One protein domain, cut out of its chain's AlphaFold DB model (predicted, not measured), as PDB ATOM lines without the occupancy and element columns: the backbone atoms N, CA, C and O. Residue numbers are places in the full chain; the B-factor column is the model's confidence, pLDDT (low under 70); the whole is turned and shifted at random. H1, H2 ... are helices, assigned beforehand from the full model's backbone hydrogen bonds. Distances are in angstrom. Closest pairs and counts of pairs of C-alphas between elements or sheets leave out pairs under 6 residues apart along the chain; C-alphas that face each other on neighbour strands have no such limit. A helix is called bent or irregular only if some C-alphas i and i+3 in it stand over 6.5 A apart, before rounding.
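AT A GLANCE: This is residues 46 to 115 of the 124 residues of the protein "Zinc/iron permease" of [Actinobacillus] rossii (UniProt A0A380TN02). Two long helices, H1 and H2, make a V, meeting where H1 residues 63 to 70 touch H2 residues 79 to 82, with their other ends spread wide. Beyond H2, residues 100 to 115 make a tail with no named element, which lengthens the model along the H2 arm and then folds back toward the end of that helix. The printed part has 70 residues with two named helices, H1 then H2, and no named strand; its class is all helix. It is extended, with a radius of gyration of the C-alphas of 17.3 A, and flat, spanning 53 by 29 by 11 A.

IN THESE COORDINATES: Find C-alpha 46 at (189.552, 197.816, 175.655); from there H1 runs through residues 46 to 77, 38.8 A from first to last C-alpha. Near residue 71 you meet a kink of 86 degrees, and H1 is irregular, with C-alphas 73 and 76 9.6 A apart. Next find C-alpha 79 at (173.811, 171.023, 163.507), where H2 begins; it covers residues 79 to 99, 30.2 A long, and ends with C-alpha 99 at (197.557, 171.870, 182.150).

HOW THE PARTS SIT: Look at Leu 67 and Val 82, whose C-alphas, 6.5 A apart, are the closest of H1 and H2; the helices touch. They form a helical hairpin, running opposite ways at a steep tilt of 41 degrees. Residues 46 to 62 of H1 and 87 to 96 of H2 stand free. Every O i to N i+4 pair is within hydrogen-bond range in H2, but 20 of 28 in H1.

THE WHOLE: The two C-alphas farthest apart are those of Gly 75 and Pro 108, at 53.4 A. The printed part has no cut, and the link from H1 to H2 is tight. In the tail, residues 105 to 110 stand free. Mean pLDDT of the printed part is 82.0, and residues 101 to 115 are under 70.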
ATOM      1  N   LEU A  46     188.830 198.452 176.762       92.12
ATOM      2  CA  LEU A  46     189.552 197.816 175.655       92.12
ATOM      3  C   LEU A  46     189.454 196.283 175.708       92.12
ATOM      4  O   LEU A  46     189.231 195.650 174.677       92.12
ATOM      5  N   MET A  47     189.567 195.687 176.899       92.56
ATOM      6  CA  MET A  47     189.380 194.246 177.108       92.56
ATOM      7  C   MET A  47     187.944 193.808 176.807       92.56
ATOM      8  O   MET A  47     187.744 192.801 176.127       92.56
ATOM      9  N   GLY A  48     186.946 194.588 177.233       94.50
ATOM     10  CA  GLY A  48     185.544 194.342 176.892       94.50
ATOM     11  C   GLY A  48     185.273 194.442 175.387       94.50
ATOM     12  O   GLY A  48     184.591 193.584 174.828       94.50
ATOM     13  N   ALA A  49     185.851 195.438 174.710       95.19
ATOM     14  CA  ALA A  49     185.741 195.588 173.260       95.19
ATOM     15  C   ALA A  49     186.368 194.396 172.516       95.19
ATOM     16  O   ALA A  49     185.745 193.847 171.606       95.19
ATOM     17  N   ALA A  50     187.558 193.953 172.934       93.50
ATOM     18  CA  ALA A  50     188.218 192.780 172.366       93.50
ATOM     19  C   ALA A  50     187.378 191.506 172.558       93.50
ATOM     20  O   ALA A  50     187.147 190.773 171.595       93.50
ATOM     21  N   ALA A  51     186.856 191.277 173.767       94.75
ATOM     22  CA  ALA A  51     185.976 190.144 174.045       94.75
ATOM     23  C   ALA A  51     184.708 190.177 173.172       94.75
ATOM     24  O   ALA A  51     184.342 189.162 172.580       94.75
ATOM     25  N   GLY A  52     184.075 191.345 173.026       94.94
ATOM     26  CA  GLY A  52     182.879 191.511 172.198       94.94
ATOM     27  C   GLY A  52     183.115 191.191 170.719       94.94
ATOM     28  O   GLY A  52     182.355 190.419 170.131       94.94
ATOM     29  N   VAL A  53     184.187 191.728 170.125       94.81
ATOM     30  CA  VAL A  53     184.540 191.466 168.715       94.81
ATOM     31  C   VAL A  53     184.809 189.979 168.484       94.81
ATOM     32  O   VAL A  53     184.327 189.420 167.499       94.81
ATOM     33  N   MET A  54     185.518 189.318 169.403       94.88
ATOM     34  CA  MET A  54     185.819 187.889 169.281       94.88
ATOM     35  C   MET A  54     184.566 187.011 169.388       94.88
ATOM     36  O   MET A  54     184.431 186.046 168.631       94.88
ATOM     37  N   ILE A  55     183.620 187.356 170.267       94.25
ATOM     38  CA  ILE A  55     182.334 186.649 170.366       94.25
ATOM     39  C   ILE A  55     181.535 186.817 169.068       94.25
ATOM     40  O   ILE A  55     181.073 185.826 168.503       94.25
ATOM     41  N   ALA A  56     181.413 188.041 168.547       95.44
ATOM     42  CA  ALA A  56     180.685 188.292 167.305       95.44
ATOM     43  C   ALA A  56     181.313 187.553 166.106       95.44
ATOM     44  O   ALA A  56     180.615 186.865 165.361       95.44
ATOM     45  N   ALA A  57     182.637 187.612 165.950       94.19
ATOM     46  CA  ALA A  57     183.333 186.880 164.891       94.19
ATOM     47  C   ALA A  57     183.079 185.364 164.980       94.19
ATOM     48  O   ALA A  57     182.849 184.711 163.962       94.19
ATOM     49  N   SER A  58     183.041 184.811 166.196       93.56
ATOM     50  CA  SER A  58     182.771 183.385 166.424       93.56
ATOM     51  C   SER A  58     181.390 182.955 165.917       93.56
ATOM     52  O   SER A  58     181.271 181.889 165.321       93.56
ATOM     53  N   PHE A  59     180.352 183.779 166.086       92.19
ATOM     54  CA  PHE A  59     179.004 183.446 165.608       92.19
ATOM     55  C   PHE A  59     178.813 183.712 164.109       92.19
ATOM     56  O   PHE A  59     178.377 182.821 163.382       92.19
ATOM     57  N   TRP A  60     179.151 184.914 163.630       93.12
ATOM     58  CA  TRP A  60     178.857 185.319 162.247       93.12
ATOM     59  C   TRP A  60     179.893 184.848 161.229       93.12
ATOM     60  O   TRP A  60     179.532 184.561 160.093       93.12
ATOM     61  N   SER A  61     181.176 184.802 161.593       92.19
ATOM     62  CA  SER A  61     182.259 184.482 160.649       92.19
ATOM     63  C   SER A  61     182.711 183.026 160.711       92.19
ATOM     64  O   SER A  61     183.345 182.559 159.770       92.19
ATOM     65  N   LEU A  62     182.403 182.312 161.798       92.31
ATOM     66  CA  LEU A  62     182.797 180.914 161.990       92.31
ATOM     67  C   LEU A  62     181.580 179.987 162.072       92.31
ATOM     68  O   LEU A  62     181.441 179.115 161.220       92.31
ATOM     69  N   LEU A  63     180.685 180.175 163.051       92.25
ATOM     70  CA  LEU A  63     179.583 179.236 163.307       92.25
ATOM     71  C   LEU A  63     178.554 179.193 162.166       92.25
ATOM     72  O   LEU A  63     178.209 178.106 161.714       92.25
ATOM     73  N   ALA A  64     178.080 180.352 161.695       92.31
ATOM     74  CA  ALA A  64     177.098 180.408 160.609       92.31
ATOM     75  C   ALA A  64     177.643 179.803 159.294       92.31
ATOM     76  O   ALA A  64     177.025 178.861 158.801       92.31
ATOM     77  N   PRO A  65     178.836 180.191 158.793       91.56
ATOM     78  CA  PRO A  65     179.424 179.534 157.624       91.56
ATOM     79  C   PRO A  65     179.685 178.039 157.836       91.56
ATOM     80  O   PRO A  65     179.534 177.255 156.907       91.56
ATOM     81  N   ALA A  66     180.065 177.615 159.049       91.00
ATOM     82  CA  ALA A  66     180.264 176.197 159.348       91.00
ATOM     83  C   ALA A  66     178.965 175.380 159.235       91.00
ATOM     84  O   ALA A  66     179.024 174.236 158.786       91.00
ATOM     85  N   LEU A  67     177.813 175.954 159.608       91.75
ATOM     86  CA  LEU A  67     176.507 175.327 159.379       91.75
ATOM     87  C   LEU A  67     176.222 175.196 157.884       91.75
ATOM     88  O   LEU A  67     175.898 174.097 157.448       91.75
ATOM     89  N   ASP A  68     176.419 176.262 157.106       90.94
ATOM     90  CA  ASP A  68     176.165 176.254 155.657       90.94
ATOM     91  C   ASP A  68     177.011 175.185 154.935       90.94
ATOM     92  O   ASP A  68     176.519 174.440 154.080       90.94
ATOM     93  N   TYR A  69     178.286 175.044 155.320       89.31
ATOM     94  CA  TYR A  69     179.143 173.975 154.800       89.31
ATOM     95  C   TYR A  69     178.655 172.584 155.233       89.31
ATOM     96  O   TYR A  69     178.598 171.673 154.410       89.31
ATOM     97  N   ALA A  70     178.254 172.411 156.495       89.06
ATOM     98  CA  ALA A  70     177.765 171.129 157.000       89.06
ATOM     99  C   ALA A  70     176.392 170.731 156.423       89.06
ATOM    100  O   ALA A  70     176.116 169.537 156.290       89.06
ATOM    101  N   GLU A  71     175.537 171.689 156.056       88.75
ATOM    102  CA  GLU A  71     174.254 171.431 155.385       88.75
ATOM    103  C   GLU A  71     174.441 170.792 154.012       88.75
ATOM    104  O   GLU A  71     173.637 169.941 153.625       88.75
ATOM    105  N   THR A  72     175.534 171.127 153.322       84.56
ATOM    106  CA  THR A  72     175.859 170.556 152.008       84.56
ATOM    107  C   THR A  72     176.113 169.045 152.092       84.56
ATOM    108  O   THR A  72     175.672 168.304 151.215       84.56
ATOM    109  N   ASP A  73     176.745 168.575 153.173       83.19
ATOM    110  CA  ASP A  73     177.146 167.169 153.336       83.19
ATOM    111  C   ASP A  73     176.169 166.338 154.195       83.19
ATOM    112  O   ASP A  73     175.947 165.155 153.929       83.19
ATOM    113  N   TYR A  74     175.570 166.937 155.233       81.12
ATOM    114  CA  TYR A  74     174.776 166.237 156.259       81.12
ATOM    115  C   TYR A  74     173.290 166.639 156.277       81.12
ATOM    116  O   TYR A  74     172.501 166.065 157.043       81.12
ATOM    117  N   GLY A  75     172.873 167.609 155.454       83.69
ATOM    118  CA  GLY A  75     171.487 168.072 155.357       83.69
ATOM    119  C   GLY A  75     170.901 168.468 156.717       83.69
ATOM    120  O   GLY A  75     171.477 169.255 157.460       83.69
ATOM    121  N   LYS A  76     169.765 167.867 157.101       79.62
ATOM    122  CA  LYS A  76     169.073 168.162 158.377       79.62
ATOM    123  C   LYS A  76     169.890 167.838 159.638       79.62
ATOM    124  O   LYS A  76     169.495 168.250 160.728       79.62
ATOM    125  N   LEU A  77     170.986 167.086 159.517       86.06
ATOM    126  CA  LEU A  77     171.872 166.743 160.633       86.06
ATOM    127  C   LEU A  77     173.098 167.661 160.739       86.06
ATOM    128  O   LEU A  77     173.933 167.416 161.601       86.06
ATOM    129  N   ALA A  78     173.199 168.728 159.940       85.75
ATOM    130  CA  ALA A  78     174.325 169.671 159.940       85.75
ATOM    131  C   ALA A  78     174.638 170.311 161.304       85.75
ATOM    132  O   ALA A  78     175.795 170.581 161.623       85.75
ATOM    133  N   TRP A  79     173.626 170.494 162.155       88.06
ATOM    134  CA  TRP A  79     173.811 171.023 163.507       88.06
ATOM    135  C   TRP A  79     174.665 170.104 164.394       88.06
ATOM    136  O   TRP A  79     175.343 170.586 165.302       88.06
ATOM    137  N   LEU A  80     174.656 168.791 164.139       91.81
ATOM    138  CA  LEU A  80     175.334 167.796 164.964       91.81
ATOM    139  C   LEU A  80     176.871 167.898 164.873       91.81
ATOM    140  O   LEU A  80     177.492 168.100 165.919       91.81
ATOM    141  N   PRO A  81     177.517 167.820 163.686       90.94
ATOM    142  CA  PRO A  81     178.971 167.936 163.582       90.94
ATOM    143  C   PRO A  81     179.482 169.311 164.025       90.94
ATOM    144  O   PRO A  81     180.517 169.379 164.687       90.94
ATOM    145  N   VAL A  82     178.748 170.395 163.743       92.44
ATOM    146  CA  VAL A  82     179.163 171.742 164.166       92.44
ATOM    147  C   VAL A  82     179.104 171.891 165.687       92.44
ATOM    148  O   VAL A  82     180.057 172.386 166.290       92.44
ATOM    149  N   THR A  83     178.040 171.404 166.334       92.44
ATOM    150  CA  THR A  83     177.922 171.452 167.803       92.44
ATOM    151  C   THR A  83     178.994 170.599 168.479       92.44
ATOM    152  O   THR A  83     179.607 171.044 169.449       92.44
ATOM    153  N   ILE A  84     179.265 169.396 167.960       94.12
ATOM    154  CA  ILE A  84     180.323 168.523 168.487       94.12
ATOM    155  C   ILE A  84     181.691 169.196 168.340       94.12
ATOM    156  O   ILE A  84     182.448 169.237 169.309       94.12
ATOM    157  N   GLY A  85     181.993 169.768 167.170       92.75
ATOM    158  CA  GLY A  85     183.244 170.493 166.937       92.75
ATOM    159  C   GLY A  85     183.411 171.690 167.875       92.75
ATOM    160  O   GLY A  85     184.475 171.864 168.470       92.75
ATOM    161  N   PHE A  86     182.347 172.470 168.075       93.25
ATOM    162  CA  PHE A  86     182.352 173.616 168.985       93.25
ATOM    163  C   PHE A  86     182.575 173.201 170.449       93.25
ATOM    164  O   PHE A  86     183.443 173.758 171.126       93.25
ATOM    165  N   LEU A  87     181.845 172.190 170.938       94.88
ATOM    166  CA  LEU A  87     182.004 171.678 172.305       94.88
ATOM    167  C   LEU A  87     183.380 171.049 172.531       94.88
ATOM    168  O   LEU A  87     183.975 171.256 173.588       94.88
ATOM    169  N   LEU A  88     183.904 170.319 171.545       95.75
ATOM    170  CA  LEU A  88     185.239 169.730 171.613       95.75
ATOM    171  C   LEU A  88     186.325 170.813 171.651       95.75
ATOM    172  O   LEU A  88     187.254 170.699 172.447       95.75
ATOM    173  N   GLY A  89     186.180 171.891 170.875       92.88
ATOM    174  CA  GLY A  89     187.062 173.059 170.950       92.88
ATOM    175  C   GLY A  89     187.027 173.735 172.325       92.88
ATOM    176  O   GLY A  89     188.076 174.008 172.907       92.88
ATOM    177  N   GLY A  90     185.835 173.939 172.896       92.19
ATOM    178  CA  GLY A  90     185.686 174.488 174.249       92.19
ATOM    179  C   GLY A  90     186.278 173.584 175.336       92.19
ATOM    180  O   GLY A  90     186.968 174.060 176.239       92.19
ATOM    181  N   PHE A  91     186.066 172.269 175.231       94.75
ATOM    182  CA  PHE A  91     186.681 171.290 176.129       94.75
ATOM    183  C   PHE A  91     188.206 171.289 176.003       94.75
ATOM    184  O   PHE A  91     188.900 171.250 177.015       94.75
ATOM    185  N   PHE A  92     188.731 171.381 174.781       93.38
ATOM    186  CA  PHE A  92     190.164 171.460 174.520       93.38
ATOM    187  C   PHE A  92     190.799 172.705 175.150       93.38
ATOM    188  O   PHE A  92     191.834 172.587 175.804       93.38
ATOM    189  N   LEU A  93     190.157 173.874 175.043       90.06
ATOM    190  CA  LEU A  93     190.617 175.086 175.730       90.06
ATOM    191  C   LEU A  93     190.628 174.901 177.252       90.06
ATOM    192  O   LEU A  93     191.646 175.146 177.889       90.06
ATOM    193  N   ARG A  94     189.546 174.359 177.829       87.06
ATOM    194  CA  ARG A  94     189.489 174.057 179.268       87.06
ATOM    195  C   ARG A  94     190.558 173.049 179.703       87.06
ATOM    196  O   ARG A  94     191.065 173.127 180.820       87.06
ATOM    197  N   PHE A  95     190.875 172.084 178.848       89.06
ATOM    198  CA  PHE A  95     191.922 171.104 179.098       89.06
ATOM    199  C   PHE A  95     193.312 171.756 179.099       89.06
ATOM    200  O   PHE A  95     194.107 171.480 179.996       89.06
ATOM    201  N   ILE A  96     193.584 172.672 178.164       88.00
ATOM    202  CA  ILE A  96     194.819 173.470 178.156       88.00
ATOM    203  C   ILE A  96     194.919 174.335 179.414       88.00
ATOM    204  O   ILE A  96     195.962 174.319 180.068       88.00
ATOM    205  N   ASP A  97     193.841 175.022 179.797       83.62
ATOM    206  CA  ASP A  97     193.811 175.855 181.006       83.62
ATOM    207  C   ASP A  97     194.073 175.039 182.281       83.62
ATOM    208  O   ASP A  97     194.624 175.548 183.253       83.62
ATOM    209  N   HIS A  98     193.715 173.752 182.282       78.94
ATOM    210  CA  HIS A  98     194.030 172.851 183.386       78.94
ATOM    211  C   HIS A  98     195.514 172.454 183.429       78.94
ATOM    212  O   HIS A  98     196.074 172.298 184.516       78.94
ATOM    213  N   ILE A  99     196.145 172.269 182.266       83.12
ATOM    214  CA  ILE A  99     197.557 171.870 182.150       83.12
ATOM    215  C   ILE A  99     198.495 173.039 182.433       83.12
ATOM    216  O   ILE A  99     199.565 172.835 183.005       83.12
ATOM    217  N   VAL A 100     198.121 174.247 182.017       77.44
ATOM    218  CA  VAL A 100     198.922 175.455 182.214       77.44
ATOM    219  C   VAL A 100     198.434 176.133 183.500       77.44
ATOM    220  O   VAL A 100     197.429 176.831 183.461       77.44
ATOM    221  N   PRO A 101     199.079 175.947 184.667       60.78
ATOM    222  CA  PRO A 101     198.699 176.676 185.872       60.78
ATOM    223  C   PRO A 101     199.024 178.164 185.690       60.78
ATOM    224  O   PRO A 101     200.179 178.539 185.476       60.78
ATOM    225  N   HIS A 102     198.011 179.024 185.776       58.62
ATOM    226  CA  HIS A 102     198.183 180.467 185.628       58.62
ATOM    227  C   HIS A 102     198.398 181.099 187.012       58.62
ATOM    228  O   HIS A 102     197.553 181.003 187.899       58.62
ATOM    229  N   LEU A 103     199.533 181.775 187.213       51.22
ATOM    230  CA  LEU A 103     199.762 182.594 188.404       51.22
ATOM    231  C   LEU A 103     199.036 183.938 188.265       51.22
ATOM    232  O   LEU A 103     199.348 184.739 187.383       51.22
ATOM    233  N   HIS A 104     198.113 184.233 189.181       52.81
ATOM    234  CA  HIS A 104     197.575 185.582 189.329       52.81
ATOM    235  C   HIS A 104     198.678 186.528 189.831       52.81
ATOM    236  O   HIS A 104     199.093 186.449 190.982       52.81
ATOM    237  N   LEU A 105     199.093 187.485 188.991       48.28
ATOM    238  CA  LEU A 105     200.105 188.525 189.270       48.28
ATOM    239  C   LEU A 105     199.834 189.402 190.518       48.28
ATOM    240  O   LEU A 105     200.660 190.240 190.867       48.28
ATOM    241  N   SER A 106     198.685 189.255 191.183       46.19
ATOM    242  CA  SER A 106     198.278 190.055 192.349       46.19
ATOM    243  C   SER A 106     197.846 189.222 193.564       46.19
ATOM    244  O   SER A 106     197.343 189.796 194.527       46.19
ATOM    245  N   LYS A 107     198.035 187.895 193.544       46.34
ATOM    246  CA  LYS A 107     197.748 187.003 194.679       46.34
ATOM    247  C   LYS A 107     199.024 186.274 195.125       46.34
ATOM    248  O   LYS A 107     199.873 185.984 194.282       46.34
ATOM    249  N   PRO A 108     199.203 185.984 196.429       50.09
ATOM    250  CA  PRO A 108     200.319 185.166 196.892       50.09
ATOM    251  C   PRO A 108     200.288 183.790 196.206       50.09
ATOM    252  O   PRO A 108     199.218 183.265 195.916       50.09
ATOM    253  N   ILE A 109     201.465 183.184 195.996       54.28
ATOM    254  CA  ILE A 109     201.685 181.862 195.355       54.28
ATOM    255  C   ILE A 109     200.772 180.740 195.909       54.28
ATOM    256  O   ILE A 109     200.562 179.725 195.254       54.28
ATOM    257  N   ASN A 110     200.197 180.942 197.097       51.31
ATOM    258  CA  ASN A 110     199.289 180.038 197.802       51.31
ATOM    259  C   ASN A 110     197.834 180.023 197.259       51.31
ATOM    260  O   ASN A 110     197.031 179.209 197.699       51.31
ATOM    261  N   GLU A 111     197.479 180.902 196.313       54.19
ATOM    262  CA  GLU A 111     196.142 180.972 195.681       54.19
ATOM    263  C   GLU A 111     196.192 180.819 194.146       54.19
ATOM    264  O   GLU A 111     195.334 181.338 193.431       54.19
ATOM    265  N   ALA A 112     197.214 180.151 193.606       51.34
ATOM    266  CA  ALA A 112     197.245 179.835 192.180       51.34
ATOM    267  C   ALA A 112     196.142 178.810 191.848       51.34
ATOM    268  O   ALA A 112     196.144 177.697 192.376       51.34
ATOM    269  N   GLU A 113     195.188 179.187 190.993       51.12
ATOM    270  CA  GLU A 113     194.119 178.292 190.547       51.12
ATOM    271  C   GLU A 113     194.619 177.377 189.416       51.12
ATOM    272  O   GLU A 113     195.189 177.824 188.421       51.12
ATOM    273  N   GLY A 114     194.432 176.069 189.610       47.22
ATOM    274  CA  GLY A 114     194.875 174.990 188.724       47.22
ATOM    275  C   GLY A 114     195.029 173.684 189.512       47.22
ATOM    276  O   GLY A 114     195.443 173.700 190.671       47.22
ATOM    277  N   GLY A 115     194.685 172.534 188.921       45.19
ATOM    278  CA  GLY A 115     194.595 171.234 189.618       45.19
ATOM    279  C   GLY A 115     195.891 170.705 190.254       45.19
ATOM    280  O   GLY A 115     195.867 169.681 190.929       45.19
TER     281      GLY A 115